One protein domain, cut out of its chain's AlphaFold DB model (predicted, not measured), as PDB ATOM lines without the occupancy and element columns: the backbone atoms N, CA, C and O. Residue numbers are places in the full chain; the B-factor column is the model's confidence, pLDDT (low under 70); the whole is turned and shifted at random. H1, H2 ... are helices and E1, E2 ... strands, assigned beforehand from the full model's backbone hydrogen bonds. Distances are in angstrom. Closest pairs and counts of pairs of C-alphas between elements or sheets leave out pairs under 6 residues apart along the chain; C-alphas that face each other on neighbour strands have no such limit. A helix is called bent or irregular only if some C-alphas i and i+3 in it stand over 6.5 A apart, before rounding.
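Overview. This is residues 20 to 166 of the 277 residues of the protein "Hypothetical protein" of Florenciella parvula (UniProt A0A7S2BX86). A single twisted sheet of five antiparallel strands has the helix H3 packed across one face, with the short helix H4 just past the end of H3. Beyond one end of the strands, the helical hairpin H1 and H2 and the unnamed stretch of residues 91 to 111 extend the length of the whole. The printed part has 147 residues with four named helices and five named strands, along the chain E1 E2 E3 H1 H2 E4 H3 H4 E5; the sheet's order is E2 E3 E4 E1 E5. The class is mixed, helices and strands; the whole is compact, with a radius of gyration of the C-alphas of 16.4 A and spans of 48 by 33 by 31 A.

Along the chain. In the sheet, E2 is residues 39 to 42, E3 residues 52 to 57, E4 residues 112 to 118 with a length of 20.0 A, E1 residues 20 to 29 with 28.8 A, and E5 residues 152 to 165 with 30.6 A. E1 begins at C-alpha 20 (52.014, -37.689, 25.571), and E5 ends at C-alpha 165 (51.426, -38.376, 31.716). E5 bends by 79 degrees at residue 162. H3, residues 128 to 143, is 21.0 A long and begins at C-alpha 128 (38.935, -37.729, 11.591). It has a kink of 26 degrees near residue 136 and is irregular: C-alphas 137 and 140 are 7.0 A apart. H4 is residues 145 to 149, H1 residues 58 to 67 and H2 residues 78 to 90, 18.5 A long.

Arrangement. E2 and E5 are the edge strands. E2 and E3 form a hairpin, with N 42 and O 53 at 2.7 A. Within hydrogen-bond range across the neighbour strands are N 54 and O 116 between E3 and E4 at 2.9 A, N 25 and O 115 between E4 and E1 at 2.7 A, and N 26 and O 156 between E1 and E5 at 2.8 A. H3 is on the sheet at a height of 8.0 A, over E1 and across the strands, at 78 degrees to E1 on the local plane. E4, H3 H4 and E5 form a split strand-helix-strand unit, two strands running the same way with E1 between them; its crossover is right-handed. H3 touches H4 with residues 136 to 141 alone, the C-alphas of Pro 141 and Phe 147 being closest at 5.0 A. H1 only grazes the sheet, with residues 58 to 61. H1 and H2 touch at a shallow tilt of 22 degrees, opposite ways, their closest C-alphas being those of Val 63 and Ala 84, 5.1 A. H2 is not on the sheet. Every O i to N i+4 pair is within hydrogen-bond range in H2; H1 has 3 of 6, H3 9 of 12 and H4 0 of 1, with 1 of 2 O i to N i+3 pairs in H4.

Size, cuts and confidence. The two C-alphas farthest apart, of Thr 76 and Ser 125, are 48.8 A apart. The printed part has no cut, and the link from H2 to E4 is long, 21 residues. The mean pLDDT of the printed part is 83.4; residues 63 to 86 and 96 to 108 are under 70.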
ATOM      1  N   ILE A  20      52.140 -37.126  26.915       93.06
ATOM      2  CA  ILE A  20      52.014 -37.689  25.571       93.06
ATOM      3  C   ILE A  20      50.725 -37.201  24.921       93.06
ATOM      4  O   ILE A  20      49.737 -36.910  25.601       93.06
ATOM      5  N   ASP A  21      50.745 -37.150  23.595       96.44
ATOM      6  CA  ASP A  21      49.552 -36.884  22.805       96.44
ATOM      7  C   ASP A  21      48.645 -38.115  22.802       96.44
ATOM      8  O   ASP A  21      49.126 -39.258  22.734       96.44
ATOM      9  N   VAL A  22      47.340 -37.854  22.876       96.25
ATOM     10  CA  VAL A  22      46.291 -38.870  22.787       96.25
ATOM     11  C   VAL A  22      45.246 -38.465  21.757       96.25
ATOM     12  O   VAL A  22      44.857 -37.300  21.672       96.25
ATOM     13  N   ILE A  23      44.763 -39.442  20.994       98.00
ATOM     14  CA  ILE A  23      43.531 -39.322  20.209       98.00
ATOM     15  C   ILE A  23      42.526 -40.284  20.819       98.00
ATOM     16  O   ILE A  23      42.828 -41.466  20.928       98.00
ATOM     17  N   SER A  24      41.359 -39.785  21.206       97.06
ATOM     18  CA  SER A  24      40.239 -40.618  21.631       97.06
ATOM     19  C   SER A  24      39.190 -40.640  20.533       97.06
ATOM     20  O   SER A  24      38.930 -39.627  19.882       97.06
ATOM     21  N   THR A  25      38.611 -41.802  20.285       98.00
ATOM     22  CA  THR A  25      37.587 -42.014  19.270       98.00
ATOM     23  C   THR A  25      36.433 -42.790  19.871       98.00
ATOM     24  O   THR A  25      36.635 -43.794  20.546       98.00
ATOM     25  N   ARG A  26      35.208 -42.349  19.601       97.62
ATOM     26  CA  ARG A  26      33.999 -43.121  19.868       97.62
ATOM     27  C   ARG A  26      33.375 -43.559  18.556       97.62
ATOM     28  O   ARG A  26      33.296 -42.751  17.637       97.62
ATOM     29  N   LEU A  27      32.973 -44.822  18.472       97.44
ATOM     30  CA  LEU A  27      32.320 -45.401  17.298       97.44
ATOM     31  C   LEU A  27      30.969 -45.983  17.702       97.44
ATOM     32  O   LEU A  27      30.896 -46.722  18.685       97.44
ATOM     33  N   TRP A  28      29.940 -45.698  16.910       96.12
ATOM     34  CA  TRP A  28      28.618 -46.312  17.007       96.12
ATOM     35  C   TRP A  28      28.410 -47.203  15.795       96.12
ATOM     36  O   TRP A  28      28.524 -46.743  14.659       96.12
ATOM     37  N   LEU A  29      28.151 -48.487  16.027       95.69
ATOM     38  CA  LEU A  29      28.032 -49.479  14.963       95.69
ATOM     39  C   LEU A  29      26.573 -49.765  14.605       95.69
ATOM     40  O   LEU A  29      25.668 -49.567  15.412       95.69
ATOM     41  N   ASP A  30      26.355 -50.284  13.400       93.25
ATOM     42  CA  ASP A  30      25.044 -50.718  12.900       93.25
ATOM     43  C   ASP A  30      24.560 -52.035  13.513       93.25
ATOM     44  O   ASP A  30      23.374 -52.354  13.477       93.25
ATOM     45  N   LYS A  31      25.483 -52.805  14.086       90.81
ATOM     46  CA  LYS A  31      25.212 -54.099  14.702       90.81
ATOM     47  C   LYS A  31      25.974 -54.266  16.003       90.81
ATOM     48  O   LYS A  31      27.003 -53.630  16.243       90.81
ATOM     49  N   LYS A  32      25.477 -55.173  16.839       89.94
ATOM     50  CA  LYS A  32      26.243 -55.682  17.973       89.94
ATOM     51  C   LYS A  32      27.405 -56.528  17.466       89.94
ATOM     52  O   LYS A  32      27.232 -57.372  16.582       89.94
ATOM     53  N   VAL A  33      28.582 -56.279  18.025       91.06
ATOM     54  CA  VAL A  33      29.787 -57.068  17.775       91.06
ATOM     55  C   VAL A  33      30.113 -57.817  19.053       91.06
ATOM     56  O   VAL A  33      30.470 -57.214  20.062       91.06
ATOM     57  N   GLU A  34      29.976 -59.136  19.011       88.56
ATOM     58  CA  GLU A  34      30.378 -59.988  20.123       88.56
ATOM     59  C   GLU A  34      31.900 -60.072  20.174       88.56
ATOM     60  O   GLU A  34      32.557 -60.348  19.171       88.56
ATOM     61  N   THR A  35      32.466 -59.870  21.358       85.94
ATOM     62  CA  THR A  35      33.894 -60.066  21.591       85.94
ATOM     63  C   THR A  35      34.092 -61.060  22.732       85.94
ATOM     64  O   THR A  35      33.252 -61.220  23.623       85.94
ATOM     65  N   ARG A  36      35.220 -61.780  22.709       85.06
ATOM     66  CA  ARG A  36      35.598 -62.663  23.825       85.06
ATOM     67  C   ARG A  36      35.945 -61.853  25.072       85.06
ATOM     68  O   ARG A  36      35.629 -62.269  26.180       85.06
ATOM     69  N   THR A  37      36.634 -60.731  24.881       83.50
ATOM     70  CA  THR A  37      36.962 -59.772  25.933       83.50
ATOM     71  C   THR A  37      36.458 -58.392  25.519       83.50
ATOM     72  O   THR A  37      36.679 -57.990  24.373       83.50
ATOM     73  N   PRO A  38      35.820 -57.637  26.426       87.94
ATOM     74  CA  PRO A  38      35.234 -56.336  26.109       87.94
ATOM     75  C   PRO A  38      36.288 -55.222  25.989       87.94
ATOM     76  O   PRO A  38      35.948 -54.056  25.860       87.94
ATOM     77  N   ALA A  39      37.577 -55.556  26.039       89.44
ATOM     78  CA  ALA A  39      38.676 -54.638  25.799       89.44
ATOM     79  C   ALA A  39      39.856 -55.376  25.160       89.44
ATOM     80  O   ALA A  39      40.032 -56.584  25.376       89.44
ATOM     81  N   ASN A  40      40.674 -54.653  24.395       91.19
ATOM     82  CA  ASN A  40      41.934 -55.164  23.861       91.19
ATOM     83  C   ASN A  40      42.924 -54.030  23.550       91.19
ATOM     84  O   ASN A  40      42.574 -52.850  23.570       91.19
ATOM     85  N   VAL A  41      44.166 -54.404  23.239       91.50
ATOM     86  CA  VAL A  41      45.259 -53.484  22.901       91.50
ATOM     87  C   VAL A  41      45.712 -53.672  21.451       91.50
ATOM     88  O   VAL A  41      45.806 -54.793  20.953       91.50
ATOM     89  N   PHE A  42      46.061 -52.572  20.789       91.88
ATOM     90  CA  PHE A  42      46.742 -52.541  19.500       91.88
ATOM     91  C   PHE A  42      48.203 -52.160  19.718       91.88
ATOM     92  O   PHE A  42      48.522 -51.147  20.348       91.88
ATOM     93  N   SER A  43      49.121 -52.958  19.188       90.62
ATOM     94  CA  SER A  43      50.545 -52.660  19.267       90.62
ATOM     95  C   SER A  43      51.261 -53.203  18.044       90.62
ATOM     96  O   SER A  43      50.942 -54.294  17.582       90.62
ATOM     97  N   ARG A  44      52.264 -52.458  17.562       90.19
ATOM     98  CA  ARG A  44      53.159 -52.861  16.460       90.19
ATOM     99  C   ARG A  44      52.479 -53.078  15.100       90.19
ATOM    100  O   ARG A  44      53.012 -53.813  14.279       90.19
ATOM    101  N   PHE A  45      51.352 -52.417  14.856       92.81
ATOM    102  CA  PHE A  45      50.801 -52.249  13.509       92.81
ATOM    103  C   PHE A  45      51.498 -51.073  12.819       92.81
ATOM    104  O   PHE A  45      51.748 -50.049  13.464       92.81
ATOM    105  N   ASP A  46      51.790 -51.196  11.525       95.00
ATOM    106  CA  ASP A  46      52.445 -50.131  10.754       95.00
ATOM    107  C   ASP A  46      51.582 -48.860  10.724       95.00
ATOM    108  O   ASP A  46      52.084 -47.738  10.833       95.00
ATOM    109  N   GLU A  47      50.260 -49.033  10.683       95.69
ATOM    110  CA  GLU A  47      49.268 -47.963  10.701       95.69
ATOM    111  C   GLU A  47      49.289 -47.135  11.988       95.69
ATOM    112  O   GLU A  47      48.918 -45.963  11.963       95.69
ATOM    113  N   LEU A  48      49.774 -47.699  13.101       94.75
ATOM    114  CA  LEU A  48      49.923 -46.961  14.356       94.75
ATOM    115  C   LEU A  48      51.077 -45.955  14.310       94.75
ATOM    116  O   LEU A  48      51.125 -45.058  15.147       94.75
ATOM    117  N   ARG A  49      52.027 -46.081  13.370       94.94
ATOM    118  CA  ARG A  49      53.173 -45.160  13.218       94.94
ATOM    119  C   ARG A  49      53.942 -44.909  14.526       94.94
ATOM    120  O   ARG A  49      54.384 -43.795  14.800       94.94
ATOM    121  N   GLY A  50      54.090 -45.948  15.350       92.75
ATOM    122  CA  GLY A  50      54.754 -45.873  16.658       92.75
ATOM    123  C   GLY A  50      53.846 -45.500  17.839       92.75
ATOM    124  O   GLY A  50      54.325 -45.469  18.974       92.75
ATOM    125  N   ALA A  51      52.555 -45.260  17.605       95.00
ATOM    126  CA  ALA A  51      51.553 -45.174  18.659       95.00
ATOM    127  C   ALA A  51      51.237 -46.561  19.249       95.00
ATOM    128  O   ALA A  51      51.452 -47.605  18.625       95.00
ATOM    129  N   GLY A  52      50.704 -46.570  20.467       94.50
ATOM    130  CA  GLY A  52      49.932 -47.696  20.993       94.50
ATOM    131  C   GLY A  52      48.446 -47.397  20.855       94.50
ATOM    132  O   GLY A  52      48.068 -46.232  20.766       94.50
ATOM    133  N   GLY A  53      47.602 -48.423  20.861       94.19
ATOM    134  CA  GLY A  53      46.158 -48.220  20.868       94.19
ATOM    135  C   GLY A  53      45.422 -49.174  21.794       94.19
ATOM    136  O   GLY A  53      45.957 -50.210  22.188       94.19
ATOM    137  N   THR A  54      44.187 -48.834  22.127       94.12
ATOM    138  CA  THR A  54      43.248 -49.698  22.850       94.12
ATOM    139  C   THR A  54      41.855 -49.555  22.275       94.12
ATOM    140  O   THR A  54      41.527 -48.503  21.732       94.12
ATOM    141  N   PHE A  55      41.021 -50.576  22.454       94.88
ATOM    142  CA  PHE A  55      39.577 -50.418  22.341       94.88
ATOM    143  C   PHE A  55      38.860 -50.999  23.559       94.88
ATOM    144  O   PHE A  55      39.342 -51.950  24.178       94.88
ATOM    145  N   PHE A  56      37.695 -50.435  23.853       93.00
ATOM    146  CA  PHE A  56      36.781 -50.824  24.917       93.00
ATOM    147  C   PHE A  56      35.359 -50.883  24.348       93.00
ATOM    148  O   PHE A  56      34.868 -49.893  23.807       93.00
ATOM    149  N   MET A  57      34.703 -52.032  24.480       92.38
ATOM    150  CA  MET A  57      33.290 -52.250  24.178       92.38
ATOM    151  C   MET A  57      32.462 -51.662  25.319       92.38
ATOM    152  O   MET A  57      32.218 -52.333  26.322       92.38
ATOM    153  N   LEU A  58      32.075 -50.391  25.208       89.69
ATOM    154  CA  LEU A  58      31.395 -49.676  26.292       89.69
ATOM    155  C   LEU A  58      30.062 -50.333  26.640       89.69
ATOM    156  O   LEU A  58      29.745 -50.485  27.815       89.69
ATOM    157  N   ASP A  59      29.337 -50.794  25.620       85.50
ATOM    158  CA  ASP A  59      28.066 -51.487  25.792       85.50
ATOM    159  C   ASP A  59      28.213 -52.817  26.537       85.50
ATOM    160  O   ASP A  59      27.308 -53.217  27.253       85.50
ATOM    161  N   GLN A  60      29.355 -53.495  26.421       84.94
ATOM    162  CA  GLN A  60      29.593 -54.744  27.149       84.94
ATOM    163  C   GLN A  60      30.150 -54.502  28.557       84.94
ATOM    164  O   GLN A  60      29.841 -55.259  29.474       84.94
ATOM    165  N   LEU A  61      30.967 -53.459  28.739       79.44
ATOM    166  CA  LEU A  61      31.533 -53.105  30.044       79.44
ATOM    167  C   LEU A  61      30.463 -52.577  31.003       79.44
ATOM    168  O   LEU A  61      30.457 -52.965  32.167       79.44
ATOM    169  N   GLN A  62      29.545 -51.738  30.526       71.31
ATOM    170  CA  GLN A  62      28.509 -51.136  31.376       71.31
ATOM    171  C   GLN A  62      27.430 -52.147  31.778       71.31
ATOM    172  O   GLN A  62      27.030 -52.199  32.935       71.31
ATOM    173  N   VAL A  63      27.067 -53.062  30.876       60.81
ATOM    174  CA  VAL A  63      26.140 -54.165  31.190       60.81
ATOM    175  C   VAL A  63      26.736 -55.138  32.225       60.81
ATOM    176  O   VAL A  63      26.006 -55.774  32.988       60.81
ATOM    177  N   SER A  64      28.068 -55.248  32.301       49.53
ATOM    178  CA  SER A  64      28.734 -56.196  33.202       49.53
ATOM    179  C   SER A  64      28.728 -55.796  34.685       49.53
ATOM    180  O   SER A  64      28.863 -56.683  35.527       49.53
ATOM    181  N   ASP A  65      28.505 -54.518  35.011       46.69
ATOM    182  CA  ASP A  65      28.565 -54.016  36.398       46.69
ATOM    183  C   ASP A  65      27.203 -54.040  37.116       46.69
ATOM    184  O   ASP A  65      27.144 -54.032  38.345       46.69
ATOM    185  N   GLN A  66      26.097 -54.150  36.368       45.06
ATOM    186  CA  GLN A  66      24.741 -54.136  36.937       45.06
ATOM    187  C   GLN A  66      23.934 -55.417  36.720       45.06
ATOM    188  O   GLN A  66      22.882 -55.603  37.334       45.06
ATOM    189  N   GLY A  67      24.479 -56.383  35.978       41.88
ATOM    190  CA  GLY A  67      23.961 -57.742  36.011       41.88
ATOM    191  C   GLY A  67      24.188 -58.542  34.747       41.88
ATOM    192  O   GLY A  67      23.212 -59.011  34.194       41.88
ATOM    193  N   TYR A  68      25.432 -58.782  34.323       44.25
ATOM    194  CA  TYR A  68      25.743 -59.912  33.435       44.25
ATOM    195  C   TYR A  68      27.217 -60.322  33.537       44.25
ATOM    196  O   TYR A  68      28.114 -59.724  32.951       44.25
ATOM    197  N   THR A  69      27.470 -61.406  34.268       38.47
ATOM    198  CA  THR A  69      28.765 -62.092  34.308       38.47
ATOM    199  C   THR A  69      28.858 -63.085  33.150       38.47
ATOM    200  O   THR A  69      28.125 -64.075  33.142       38.47
ATOM    201  N   LYS A  70      29.793 -62.913  32.206       34.34
ATOM    202  CA  LYS A  70      30.038 -63.936  31.163       34.34
ATOM    203  C   LYS A  70      30.846 -65.147  31.662       34.34
ATOM    204  O   LYS A  70      30.985 -66.114  30.922       34.34
ATOM    205  N   ASP A  71      31.258 -65.152  32.934       40.59
ATOM    206  CA  ASP A  71      31.797 -66.347  33.598       40.59
ATOM    207  C   ASP A  71      30.758 -67.099  34.487       40.59
ATOM    208  O   ASP A  71      31.041 -68.227  34.883       40.59
ATOM    209  N   TYR A  72      29.555 -66.552  34.793       40.75
ATOM    210  CA  TYR A  72      28.659 -67.057  35.875       40.75
ATOM    211  C   TYR A  72      27.115 -66.864  35.691       40.75
ATOM    212  O   TYR A  72      26.415 -66.522  36.639       40.75
ATOM    213  N   GLY A  73      26.533 -67.159  34.519       36.03
ATOM    214  CA  GLY A  73      25.068 -67.364  34.359       36.03
ATOM    215  C   GLY A  73      24.180 -66.111  34.174       36.03
ATOM    216  O   GLY A  73      24.553 -65.003  34.541       36.03
ATOM    217  N   LEU A  74      23.003 -66.303  33.548       44.69
ATOM    218  CA  LEU A  74      22.002 -65.263  33.231       44.69
ATOM    219  C   LEU A  74      21.222 -64.842  34.498       44.69
ATOM    220  O   LEU A  74      20.761 -65.710  35.242       44.69
ATOM    221  N   THR A  75      21.021 -63.537  34.721       51.50
ATOM    222  CA  THR A  75      20.079 -63.024  35.738       51.50
ATOM    223  C   THR A  75      18.654 -62.980  35.176       51.50
ATOM    224  O   THR A  75      18.457 -62.670  34.003       51.50
ATOM    225  N   THR A  76      17.656 -63.293  36.003       59.12
ATOM    226  CA  THR A  76      16.219 -63.156  35.678       59.12
ATOM    227  C   THR A  76      15.589 -61.936  36.354       59.12
ATOM    228  O   THR A  76      14.370 -61.847  36.452       59.12
ATOM    229  N   ASP A  77      16.416 -61.050  36.905       66.56
ATOM    230  CA  ASP A  77      15.994 -59.856  37.630       66.56
ATOM    231  C   ASP A  77      15.607 -58.747  36.640       66.56
ATOM    232  O   ASP A  77      16.467 -58.175  35.969       66.56
ATOM    233  N   GLU A  78      14.304 -58.493  36.513       66.12
ATOM    234  CA  GLU A  78      13.738 -57.557  35.535       66.12
ATOM    235  C   GLU A  78      14.181 -56.103  35.775       66.12
ATOM    236  O   GLU A  78      14.364 -55.367  34.807       66.12
ATOM    237  N   GLU A  79      14.418 -55.693  37.029       63.06
ATOM    238  CA  GLU A  79      14.870 -54.329  37.352       63.06
ATOM    239  C   GLU A  79      16.305 -54.091  36.871       63.06
ATOM    240  O   GLU A  79      16.597 -53.066  36.260       63.06
ATOM    241  N   ARG A  80      17.189 -55.076  37.062       64.19
ATOM    242  CA  ARG A  80      18.579 -55.008  36.579       64.19
ATOM    243  C   ARG A  80      18.686 -55.030  35.062       64.19
ATOM    244  O   ARG A  80      19.567 -54.387  34.500       64.19
ATOM    245  N   ILE A  81      17.805 -55.779  34.399       63.25
ATOM    246  CA  ILE A  81      17.721 -55.783  32.933       63.25
ATOM    247  C   ILE A  81      17.328 -54.387  32.443       63.25
ATOM    248  O   ILE A  81      17.976 -53.863  31.543       63.25
ATOM    249  N   ALA A  82      16.332 -53.760  33.076       65.06
ATOM    250  CA  ALA A  82      15.901 -52.410  32.726       65.06
ATOM    251  C   ALA A  82      16.994 -51.347  32.958       65.06
ATOM    252  O   ALA A  82      17.124 -50.431  32.149       65.06
ATOM    253  N   GLU A  83      17.795 -51.466  34.022       66.31
ATOM    254  CA  GLU A  83      18.900 -50.537  34.310       66.31
ATOM    255  C   GLU A  83      20.036 -50.657  33.280       66.31
ATOM    256  O   GLU A  83      20.439 -49.665  32.675       66.31
ATOM    257  N   ALA A  84      20.474 -51.885  32.978       65.00
ATOM    258  CA  ALA A  84      21.486 -52.141  31.952       65.00
ATOM    259  C   ALA A  84      21.034 -51.680  30.551       65.00
ATOM    260  O   ALA A  84      21.837 -51.189  29.750       65.00
ATOM    261  N   ASP A  85      19.740 -51.816  30.256       65.06
ATOM    262  CA  ASP A  85      19.120 -51.326  29.027       65.06
ATOM    263  C   ASP A  85      19.098 -49.790  28.953       65.06
ATOM    264  O   ASP A  85      19.343 -49.223  27.879       65.06
ATOM    265  N   ALA A  86      18.862 -49.113  30.082       67.50
ATOM    266  CA  ALA A  86      18.928 -47.658  30.185       67.50
ATOM    267  C   ALA A  86      20.364 -47.138  30.004       67.50
ATOM    268  O   ALA A  86      20.578 -46.203  29.230       67.50
ATOM    269  N   ASP A  87      21.362 -47.783  30.611       70.81
ATOM    270  CA  ASP A  87      22.781 -47.447  30.423       70.81
ATOM    271  C   ASP A  87      23.211 -47.613  28.958       70.81
ATOM    272  O   ASP A  87      23.832 -46.728  28.353       70.81
ATOM    273  N   ALA A  88      22.805 -48.719  28.332       72.81
ATOM    274  CA  ALA A  88      23.044 -48.945  26.913       72.81
ATOM    275  C   ALA A  88      22.336 -47.905  26.026       72.81
ATOM    276  O   ALA A  88      22.841 -47.585  24.948       72.81
ATOM    277  N   ALA A  89      21.187 -47.366  26.444       75.81
ATOM    278  CA  ALA A  89      20.502 -46.280  25.748       75.81
ATOM    279  C   ALA A  89      21.222 -44.932  25.915       75.81
ATOM    280  O   ALA A  89      21.378 -44.197  24.937       75.81
ATOM    281  N   ALA A  90      21.743 -44.648  27.109       80.94
ATOM    282  CA  ALA A  90      22.509 -43.437  27.396       80.94
ATOM    283  C   ALA A  90      23.782 -43.342  26.535       80.94
ATOM    284  O   ALA A  90      24.158 -42.258  26.087       80.94
ATOM    285  N   LEU A  91      24.414 -44.477  26.202       86.00
ATOM    286  CA  LEU A  91      25.524 -44.521  25.240       86.00
ATOM    287  C   LEU A  91      25.156 -44.005  23.841       86.00
ATOM    288  O   LEU A  91      26.038 -43.562  23.105       86.00
ATOM    289  N   TRP A  92      23.877 -44.060  23.476       87.06
ATOM    290  CA  TRP A  92      23.327 -43.534  22.227       87.06
ATOM    291  C   TRP A  92      22.766 -42.111  22.372       87.06
ATOM    292  O   TRP A  92      22.115 -41.618  21.456       87.06
ATOM    293  N   GLY A  93      23.038 -41.436  23.497       81.31
ATOM    294  CA  GLY A  93      22.604 -40.061  23.743       81.31
ATOM    295  C   GLY A  93      21.105 -39.927  23.997       81.31
ATOM    296  O   GLY A  93      20.546 -38.858  23.767       81.31
ATOM    297  N   LEU A  94      20.452 -41.008  24.421       80.12
ATOM    298  CA  LEU A  94      19.036 -40.998  24.754       80.12
ATOM    299  C   LEU A  94      18.854 -40.620  26.215       80.12
ATOM    300  O   LEU A  94      19.578 -41.104  27.088       80.12
ATOM    301  N   GLU A  95      17.884 -39.749  26.460       76.25
ATOM    302  CA  GLU A  95      17.530 -39.356  27.814       76.25
ATOM    303  C   GLU A  95      16.880 -40.537  28.555       76.25
ATOM    304  O   GLU A  95      16.209 -41.365  27.929       76.25
ATOM    305  N   PRO A  96      17.043 -40.640  29.886       66.12
ATOM    306  CA  PRO A  96      16.513 -41.766  30.660       66.12
ATOM    307  C   PRO A  96      14.993 -41.964  30.544       66.12
ATOM    308  O   PRO A  96      14.500 -43.064  30.774       66.12
ATOM    309  N   ASP A  97      14.244 -40.912  30.207       69.19
ATOM    310  CA  ASP A  97      12.791 -40.930  30.028       69.19
ATOM    311  C   ASP A  97      12.339 -41.135  28.568       69.19
ATOM    312  O   ASP A  97      11.133 -41.214  28.309       69.19
ATOM    313  N   ASP A  98      13.272 -41.263  27.616       69.19
ATOM    314  CA  ASP A  98      12.949 -41.511  26.211       69.19
ATOM    315  C   ASP A  98      12.240 -42.875  26.054       69.19
ATOM    316  O   ASP A  98      12.747 -43.901  26.515       69.19
ATOM    317  N   PRO A  99      11.075 -42.948  25.376       66.75
ATOM    318  CA  PRO A  99      10.346 -44.200  25.169       66.75
ATOM    319  C   PRO A  99      11.150 -45.311  24.477       66.75
ATOM    320  O   PRO A  99      10.825 -46.489  24.607       66.75
ATOM    321  N   SER A 100      12.201 -44.962  23.739       66.50
ATOM    322  CA  SER A 100      13.106 -45.929  23.130       66.50
ATOM    323  C   SER A 100      14.066 -46.572  24.142       66.50
ATOM    324  O   SER A 100      14.694 -47.578  23.822       66.50
ATOM    325  N   CYS A 101      14.202 -46.051  25.362       62.50
ATOM    326  CA  CYS A 101      15.020 -46.651  26.422       62.50
ATOM    327  C   CYS A 101      14.386 -47.915  27.032       62.50
ATOM    328  O   CYS A 101      15.090 -48.682  27.679       62.50
ATOM    329  N   TYR A 102      13.092 -48.172  26.795       59.78
ATOM    330  CA  TYR A 102      12.387 -49.324  27.364       59.78
ATOM    331  C   TYR A 102      12.640 -50.649  26.608       59.78
ATOM    332  O   TYR A 102      12.870 -50.639  25.389       59.78
ATOM    333  N   PRO A 103      12.515 -51.802  27.305       54.41
ATOM    334  CA  PRO A 103      12.715 -53.132  26.739       54.41
ATOM    335  C   PRO A 103      11.979 -53.357  25.413       54.41
ATOM    336  O   PRO A 103      10.757 -53.235  25.324       54.41
ATOM    337  N   GLY A 104      12.726 -53.728  24.371       55.66
ATOM    338  CA  GLY A 104      12.190 -54.062  23.040       55.66
ATOM    339  C   GLY A 104      12.469 -53.035  21.937       55.66
ATOM    340  O   GLY A 104      12.305 -53.364  20.760       55.66
ATOM    341  N   HIS A 105      12.981 -51.854  22.290       55.75
ATOM    342  CA  HIS A 105      13.428 -50.821  21.346       55.75
ATOM    343  C   HIS A 105      14.927 -50.928  20.970       55.75
ATOM    344  O   HIS A 105      15.430 -50.140  20.174       55.75
ATOM    345  N   HIS A 106      15.645 -51.947  21.467       58.78
ATOM    346  CA  HIS A 106      17.091 -52.155  21.238       58.78
ATOM    347  C   HIS A 106      17.476 -52.615  19.828       58.78
ATOM    348  O   HIS A 106      18.663 -52.655  19.510       58.78
ATOM    349  N   LYS A 107      16.509 -53.026  18.996       55.28
ATOM    350  CA  LYS A 107      16.796 -53.707  17.719       55.28
ATOM    351  C   LYS A 107      17.572 -52.845  16.722       55.28
ATOM    352  O   LYS A 107      18.200 -53.404  15.829       55.28
ATOM    353  N   ASP A 108      17.578 -51.532  16.933       64.00
ATOM    354  CA  ASP A 108      18.228 -50.571  16.049       64.00
ATOM    355  C   ASP A 108      19.588 -50.075  16.588       64.00
ATOM    356  O   ASP A 108      20.235 -49.252  15.944       64.00
ATOM    357  N   ARG A 109      20.054 -50.561  17.755       82.69
ATOM    358  CA  ARG A 109      21.304 -50.110  18.398       82.69
ATOM    359  C   ARG A 109      22.406 -51.160  18.318       82.69
ATOM    360  O   ARG A 109      22.341 -52.207  18.965       82.69
ATOM    361  N   GLY A 110      23.470 -50.851  17.583       89.44
ATOM    362  CA  GLY A 110      24.677 -51.671  17.578       89.44
ATOM    363  C   GLY A 110      25.592 -51.450  18.787       89.44
ATOM    364  O   GLY A 110      25.192 -50.938  19.841       89.44
ATOM    365  N   SER A 111      26.833 -51.914  18.664       92.00
ATOM    366  CA  SER A 111      27.848 -51.741  19.710       92.00
ATOM    367  C   SER A 111      28.412 -50.324  19.718       92.00
ATOM    368  O   SER A 111      28.476 -49.665  18.679       92.00
ATOM    369  N   VAL A 112      28.840 -49.876  20.901       94.12
ATOM    370  CA  VAL A 112      29.473 -48.566  21.093       94.12
ATOM    371  C   VAL A 112      30.861 -48.786  21.663       94.12
ATOM    372  O   VAL A 112      31.025 -49.443  22.690       94.12
ATOM    373  N   LEU A 113      31.867 -48.233  20.996       94.56
ATOM    374  CA  LEU A 113      33.265 -48.450  21.342       94.56
ATOM    375  C   LEU A 113      33.955 -47.148  21.693       94.56
ATOM    376  O   LEU A 113      33.760 -46.152  21.002       94.56
ATOM    377  N   ALA A 114      34.836 -47.188  22.688       95.88
ATOM    378  CA  ALA A 114      35.892 -46.197  22.851       95.88
ATOM    379  C   ALA A 114      37.210 -46.782  22.343       95.88
ATOM    380  O   ALA A 114      37.589 -47.881  22.742       95.88
ATOM    381  N   CYS A 115      37.905 -46.055  21.478       96.56
ATOM    382  CA  CYS A 115      39.220 -46.401  20.962       96.56
ATOM    383  C   CYS A 115      40.184 -45.254  21.251       96.56
ATOM    384  O   CYS A 115      39.924 -44.130  20.838       96.56
ATOM    385  N   ASP A 116      41.303 -45.538  21.906       95.19
ATOM    386  CA  ASP A 116      42.294 -44.519  22.253       95.19
ATOM    387  C   ASP A 116      43.636 -44.850  21.602       95.19
ATOM    388  O   ASP A 116      44.081 -45.997  21.634       95.19
ATOM    389  N   PHE A 117      44.294 -43.839  21.041       96.88
ATOM    390  CA  PHE A 117      45.676 -43.896  20.580       96.88
ATOM    391  C   PHE A 117      46.569 -43.128  21.547       96.88
ATOM    392  O   PHE A 117      46.353 -41.939  21.774       96.88
ATOM    393  N   TYR A 118      47.606 -43.778  22.063       93.88
ATOM    394  CA  TYR A 118      48.596 -43.199  22.969       93.88
ATOM    395  C   TYR A 118      49.921 -42.981  22.246       93.88
ATOM    396  O   TYR A 118      50.302 -43.792  21.400       93.88
ATOM    397  N   ASN A 119      50.657 -41.929  22.621       94.44
ATOM    398  CA  ASN A 119      51.864 -41.508  21.899       94.44
ATOM    399  C   ASN A 119      51.528 -41.208  20.426       94.44
ATOM    400  O   ASN A 119      52.217 -41.627  19.497       94.44
ATOM    401  N   SER A 120      50.398 -40.529  20.223       95.62
ATOM    402  CA  SER A 120      49.729 -40.403  18.931       95.62
ATOM    403  C   SER A 120      50.297 -39.297  18.045       95.62
ATOM    404  O   SER A 120      49.659 -38.940  17.058       95.62
ATOM    405  N   ASN A 121      51.478 -38.746  18.351       94.81
ATOM    406  CA  ASN A 121      52.046 -37.577  17.670       94.81
ATOM    407  C   ASN A 121      52.055 -37.732  16.133       94.81
ATOM    408  O   ASN A 121      51.730 -36.793  15.412       94.81
ATOM    409  N   ALA A 122      52.361 -38.935  15.628       95.31
ATOM    410  CA  ALA A 122      52.398 -39.249  14.194       95.31
ATOM    411  C   ALA A 122      51.010 -39.408  13.529       95.31
ATOM    412  O   ALA A 122      50.916 -39.483  12.299       95.31
ATOM    413  N   LEU A 123      49.949 -39.480  14.336       96.88
ATOM    414  CA  LEU A 123      48.550 -39.598  13.921       96.88
ATOM    415  C   LEU A 123      47.788 -38.271  14.065       96.88
ATOM    416  O   LEU A 123      46.745 -38.107  13.444       96.88
ATOM    417  N   MET A 124      48.304 -37.305  14.836       96.19
ATOM    418  CA  MET A 124      47.603 -36.048  15.155       96.19
ATOM    419  C   MET A 124      47.198 -35.230  13.923       96.19
ATOM    420  O   MET A 124      46.204 -34.509  13.979       96.19
ATOM    421  N   SER A 125      47.950 -35.337  12.824       96.12
ATOM    422  CA  SER A 125      47.690 -34.617  11.573       96.12
ATOM    423  C   SER A 125      46.744 -35.340  10.612       96.12
ATOM    424  O   SER A 125      46.453 -34.797   9.550       96.12
ATOM    425  N   LEU A 126      46.330 -36.574  10.919       97.75
ATOM    426  CA  LEU A 126      45.328 -37.283  10.123       97.75
ATOM    427  C   LEU A 126      43.967 -36.604  10.278       97.75
ATOM    428  O   LEU A 126      43.694 -36.022  11.331       97.75
ATOM    429  N   SER A 127      43.118 -36.693   9.253       98.25
ATOM    430  CA  SER A 127      41.717 -36.287   9.386       98.25
ATOM    431  C   SER A 127      40.956 -37.263  10.289       98.25
ATOM    432  O   SER A 127      41.430 -38.368  10.565       98.25
ATOM    433  N   ASP A 128      39.782 -36.857  10.768       98.50
ATOM    434  CA  ASP A 128      38.935 -37.729  11.591       98.50
ATOM    435  C   ASP A 128      38.527 -38.981  10.810       98.50
ATOM    436  O   ASP A 128      38.579 -40.089  11.339       98.50
ATOM    437  N   GLU A 129      38.240 -38.829   9.516       98.25
ATOM    438  CA  GLU A 129      37.896 -39.927   8.616       98.25
ATOM    439  C   GLU A 129      39.051 -40.922   8.462       98.25
ATOM    440  O   GLU A 129      38.824 -42.127   8.518       98.25
ATOM    441  N   ASP A 130      40.292 -40.447   8.315       98.31
ATOM    442  CA  ASP A 130      41.466 -41.320   8.211       98.31
ATOM    443  C   ASP A 130      41.753 -42.068   9.524       98.31
ATOM    444  O   ASP A 130      42.164 -43.235   9.499       98.31
ATOM    445  N   VAL A 131      41.517 -41.429  10.676       98.25
ATOM    446  CA  VAL A 131      41.614 -42.079  11.995       98.25
ATOM    447  C   VAL A 131      40.561 -43.180  12.120       98.25
ATOM    448  O   VAL A 131      40.900 -44.320  12.450       98.25
ATOM    449  N   VAL A 132      39.301 -42.873  11.802       98.31
ATOM    450  CA  VAL A 132      38.195 -43.840  11.840       98.31
ATOM    451  C   VAL A 132      38.454 -44.990  10.873       98.31
ATOM    452  O   VAL A 132      38.342 -46.147  11.266       98.31
ATOM    453  N   LYS A 133      38.886 -44.702   9.643       98.00
ATOM    454  CA  LYS A 133      39.233 -45.710   8.637       98.00
ATOM    455  C   LYS A 133      40.366 -46.622   9.099       98.00
ATOM    456  O   LYS A 133      40.313 -47.832   8.903       98.00
ATOM    457  N   THR A 134      41.387 -46.058   9.740       97.69
ATOM    458  CA  THR A 134      42.480 -46.847  10.319       97.69
ATOM    459  C   THR A 134      41.947 -47.816  11.376       97.69
ATOM    460  O   THR A 134      42.280 -49.001  11.351       97.69
ATOM    461  N   LEU A 135      41.068 -47.350  12.270       97.81
ATOM    462  CA  LEU A 135      40.427 -48.219  13.257       97.81
ATOM    463  C   LEU A 135      39.612 -49.329  12.588       97.81
ATOM    464  O   LEU A 135      39.813 -50.499  12.902       97.81
ATOM    465  N   THR A 136      38.717 -48.980  11.667       97.06
ATOM    466  CA  THR A 136      37.692 -49.892  11.144       97.06
ATOM    467  C   THR A 136      38.195 -50.838  10.064       97.06
ATOM    468  O   THR A 136      37.683 -51.946   9.960       97.06
ATOM    469  N   GLU A 137      39.199 -50.448   9.279       96.69
ATOM    470  CA  GLU A 137      39.703 -51.272   8.175       96.69
ATOM    471  C   GLU A 137      40.984 -52.035   8.520       96.69
ATOM    472  O   GLU A 137      41.300 -53.014   7.843       96.69
ATOM    473  N   LYS A 138      41.754 -51.576   9.519       96.25
ATOM    474  CA  LYS A 138      43.118 -52.080   9.768       96.25
ATOM    475  C   LYS A 138      43.325 -52.643  11.163       96.25
ATOM    476  O   LYS A 138      44.039 -53.626  11.303       96.25
ATOM    477  N   LEU A 139      42.726 -52.038  12.187       97.06
ATOM    478  CA  LEU A 139      43.018 -52.405  13.576       97.06
ATOM    479  C   LEU A 139      41.940 -53.306  14.182       97.06
ATOM    480  O   LEU A 139      42.234 -54.422  14.609       97.06
ATOM    481  N   LEU A 140      40.685 -52.852  14.202       97.06
ATOM    482  CA  LEU A 140      39.569 -53.581  14.810       97.06
ATOM    483  C   LEU A 140      39.366 -54.971  14.172       97.06
ATOM    484  O   LEU A 140      39.363 -55.942  14.930       97.06
ATOM    485  N   PRO A 141      39.307 -55.121  12.830       95.88
ATOM    486  CA  PRO A 141      39.185 -56.427  12.172       95.88
ATOM    487  C   PRO A 141      40.281 -57.445  12.489       95.88
ATOM    488  O   PRO A 141      40.037 -58.650  12.420       95.88
ATOM    489  N   GLU A 142      41.494 -56.965  12.769       94.38
ATOM    490  CA  GLU A 142      42.646 -57.812  13.090       94.38
ATOM    491  C   GLU A 142      42.614 -58.256  14.555       94.38
ATOM    492  O   GLU A 142      43.062 -59.353  14.887       94.38
ATOM    493  N   ALA A 143      42.045 -57.435  15.442       90.81
ATOM    494  CA  ALA A 143      41.861 -57.807  16.839       90.81
ATOM    495  C   ALA A 143      40.652 -58.729  17.057       90.81
ATOM    496  O   ALA A 143      40.733 -59.648  17.875       90.81
ATOM    497  N   VAL A 144      39.538 -58.482  16.358       93.50
ATOM    498  CA  VAL A 144      38.313 -59.296  16.395       93.50
ATOM    499  C   VAL A 144      37.689 -59.321  14.995       93.50
ATOM    500  O   VAL A 144      37.322 -58.284  14.442       93.50
ATOM    501  N   GLY A 145      37.565 -60.514  14.408       94.12
ATOM    502  CA  GLY A 145      37.168 -60.681  13.005       94.12
ATOM    503  C   GLY A 145      35.757 -60.179  12.693       94.12
ATOM    504  O   GLY A 145      35.496 -59.728  11.582       94.12
ATOM    505  N   GLU A 146      34.868 -60.196  13.680       93.69
ATOM    506  CA  GLU A 146      33.469 -59.787  13.604       93.69
ATOM    507  C   GLU A 146      33.295 -58.294  13.273       93.69
ATOM    508  O   GLU A 146      32.243 -57.903  12.762       93.69
ATOM    509  N   PHE A 147      34.328 -57.467  13.486       96.44
ATOM    510  CA  PHE A 147      34.324 -56.068  13.049       96.44
ATOM    511  C   PHE A 147      34.345 -55.904  11.526       96.44
ATOM    512  O   PHE A 147      33.933 -54.853  11.045       96.44
ATOM    513  N   LYS A 148      34.771 -56.918  10.755       95.69
ATOM    514  CA  LYS A 148      34.829 -56.850   9.278       95.69
ATOM    515  C   LYS A 148      33.476 -56.559   8.638       95.69
ATOM    516  O   LYS A 148      33.420 -55.899   7.606       95.69
ATOM    517  N   ASP A 149      32.406 -57.047   9.259       93.38
ATOM    518  CA  ASP A 149      31.044 -56.932   8.740       93.38
ATOM    519  C   ASP A 149      30.247 -55.797   9.401       93.38
ATOM    520  O   ASP A 149      29.055 -55.655   9.128       93.38
ATOM    521  N   ALA A 150      30.862 -55.036  10.310       95.38
ATOM    522  CA  ALA A 150      30.208 -53.941  11.012       95.38
ATOM    523  C   ALA A 150      30.417 -52.614  10.278       95.38
ATOM    524  O   ALA A 150      31.497 -52.327   9.759       95.38
ATOM    525  N   LYS A 151      29.383 -51.775  10.266       95.19
ATOM    526  CA  LYS A 151      29.433 -50.426   9.701       95.19
ATOM    527  C   LYS A 151      29.396 -49.405  10.819       95.19
ATOM    528  O   LYS A 151      28.611 -49.527  11.753       95.19
ATOM    529  N   VAL A 152      30.217 -48.371  10.686       96.25
ATOM    530  CA  VAL A 152      30.144 -47.197  11.554       96.25
ATOM    531  C   VAL A 152      28.961 -46.344  11.106       96.25
ATOM    532  O   VAL A 152      28.926 -45.891   9.964       96.25
ATOM    533  N   LEU A 153      27.988 -46.169  11.998       95.12
ATOM    534  CA  LEU A 153      26.854 -45.264  11.823       95.12
ATOM    535  C   LEU A 153      27.219 -43.833  12.196       95.12
ATOM    536  O   LEU A 153      26.804 -42.902  11.513       95.12
ATOM    537  N   ASP A 154      27.999 -43.676  13.264       95.44
ATOM    538  CA  ASP A 154      28.495 -42.383  13.716       95.44
ATOM    539  C   ASP A 154      29.862 -42.534  14.389       95.44
ATOM    540  O   ASP A 154      30.237 -43.613  14.867       95.44
ATOM    541  N   SER A 155      30.615 -41.441  14.425       96.88
ATOM    542  CA  SER A 155      31.923 -41.394  15.055       96.88
ATOM    543  C   SER A 155      32.227 -40.024  15.631       96.88
ATOM    544  O   SER A 155      31.921 -38.998  15.032       96.88
ATOM    545  N   TRP A 156      32.942 -40.016  16.747       97.56
ATOM    546  CA  TRP A 156      33.478 -38.805  17.347       97.56
ATOM    547  C   TRP A 156      34.973 -38.973  17.571       97.56
ATOM    548  O   TRP A 156      35.386 -39.956  18.180       97.56
ATOM    549  N   VAL A 157      35.785 -38.030  17.096       98.38
ATOM    550  CA  VAL A 157      37.244 -38.053  17.247       98.38
ATOM    551  C   VAL A 157      37.684 -36.790  17.972       98.38
ATOM    552  O   VAL A 157      37.331 -35.678  17.589       98.38
ATOM    553  N   GLN A 158      38.504 -36.951  19.005       97.94
ATOM    554  CA  GLN A 158      39.041 -35.838  19.771       97.94
ATOM    555  C   GLN A 158      40.531 -36.008  20.009       97.94
ATOM    556  O   GLN A 158      41.025 -37.079  20.355       97.94
ATOM    557  N   ARG A 159      41.250 -34.902  19.838       97.75
ATOM    558  CA  ARG A 159      42.701 -34.824  19.995       97.75
ATOM    559  C   ARG A 159      43.042 -34.113  21.297       97.75
ATOM    560  O   ARG A 159      42.477 -33.058  21.592       97.75
ATOM    561  N   TYR A 160      43.995 -34.673  22.032       96.56
ATOM    562  CA  TYR A 160      44.436 -34.208  23.342       96.56
ATOM    563  C   TYR A 160      45.972 -34.136  23.401       96.56
ATOM    564  O   TYR A 160      46.627 -35.089  23.837       96.56
ATOM    565  N   PRO A 161      46.576 -33.022  22.945       95.81
ATOM    566  CA  PRO A 161      48.022 -32.845  22.998       95.81
ATOM    567  C   PRO A 161      48.538 -32.813  24.442       95.81
ATOM    568  O   PRO A 161      48.013 -32.065  25.268       95.81
ATOM    569  N   GLY A 162      49.565 -33.608  24.748       92.81
ATOM    570  CA  GLY A 162      50.222 -33.650  26.060       92.81
ATOM    571  C   GLY A 162      49.311 -33.959  27.259       92.81
ATOM    572  O   GLY A 162      49.651 -33.586  28.381       92.81
ATOM    573  N   ALA A 163      48.153 -34.590  27.047       89.62
ATOM    574  CA  ALA A 163      47.116 -34.704  28.075       89.62
ATOM    575  C   ALA A 163      47.311 -35.869  29.051       89.62
ATOM    576  O   ALA A 163      46.791 -35.825  30.165       89.62
ATOM    577  N   VAL A 164      48.053 -36.903  28.654       88.25
ATOM    578  CA  VAL A 164      48.319 -38.072  29.504       88.25
ATOM    579  C   VAL A 164      49.773 -38.060  29.934       88.25
ATOM    580  O   VAL A 164      50.649 -37.753  29.136       88.25
ATOM    581  N   SER A 165      50.057 -38.381  31.195       86.56
ATOM    582  CA  SER A 165      51.426 -38.376  31.716       86.56
ATOM    583  C   SER A 165      52.349 -39.312  30.927       86.56
ATOM    584  O   SER A 165      52.006 -40.455  30.627       86.56
ATOM    585  N   TRP A 166      53.558 -38.842  30.622       86.88
ATOM    586  CA  TRP A 166      54.582 -39.635  29.956       86.88
ATOM    587  C   TRP A 166      55.439 -40.394  30.966       86.88
ATOM    588  O   TRP A 166      56.162 -39.807  31.775       86.88
TER     589      TRP A 166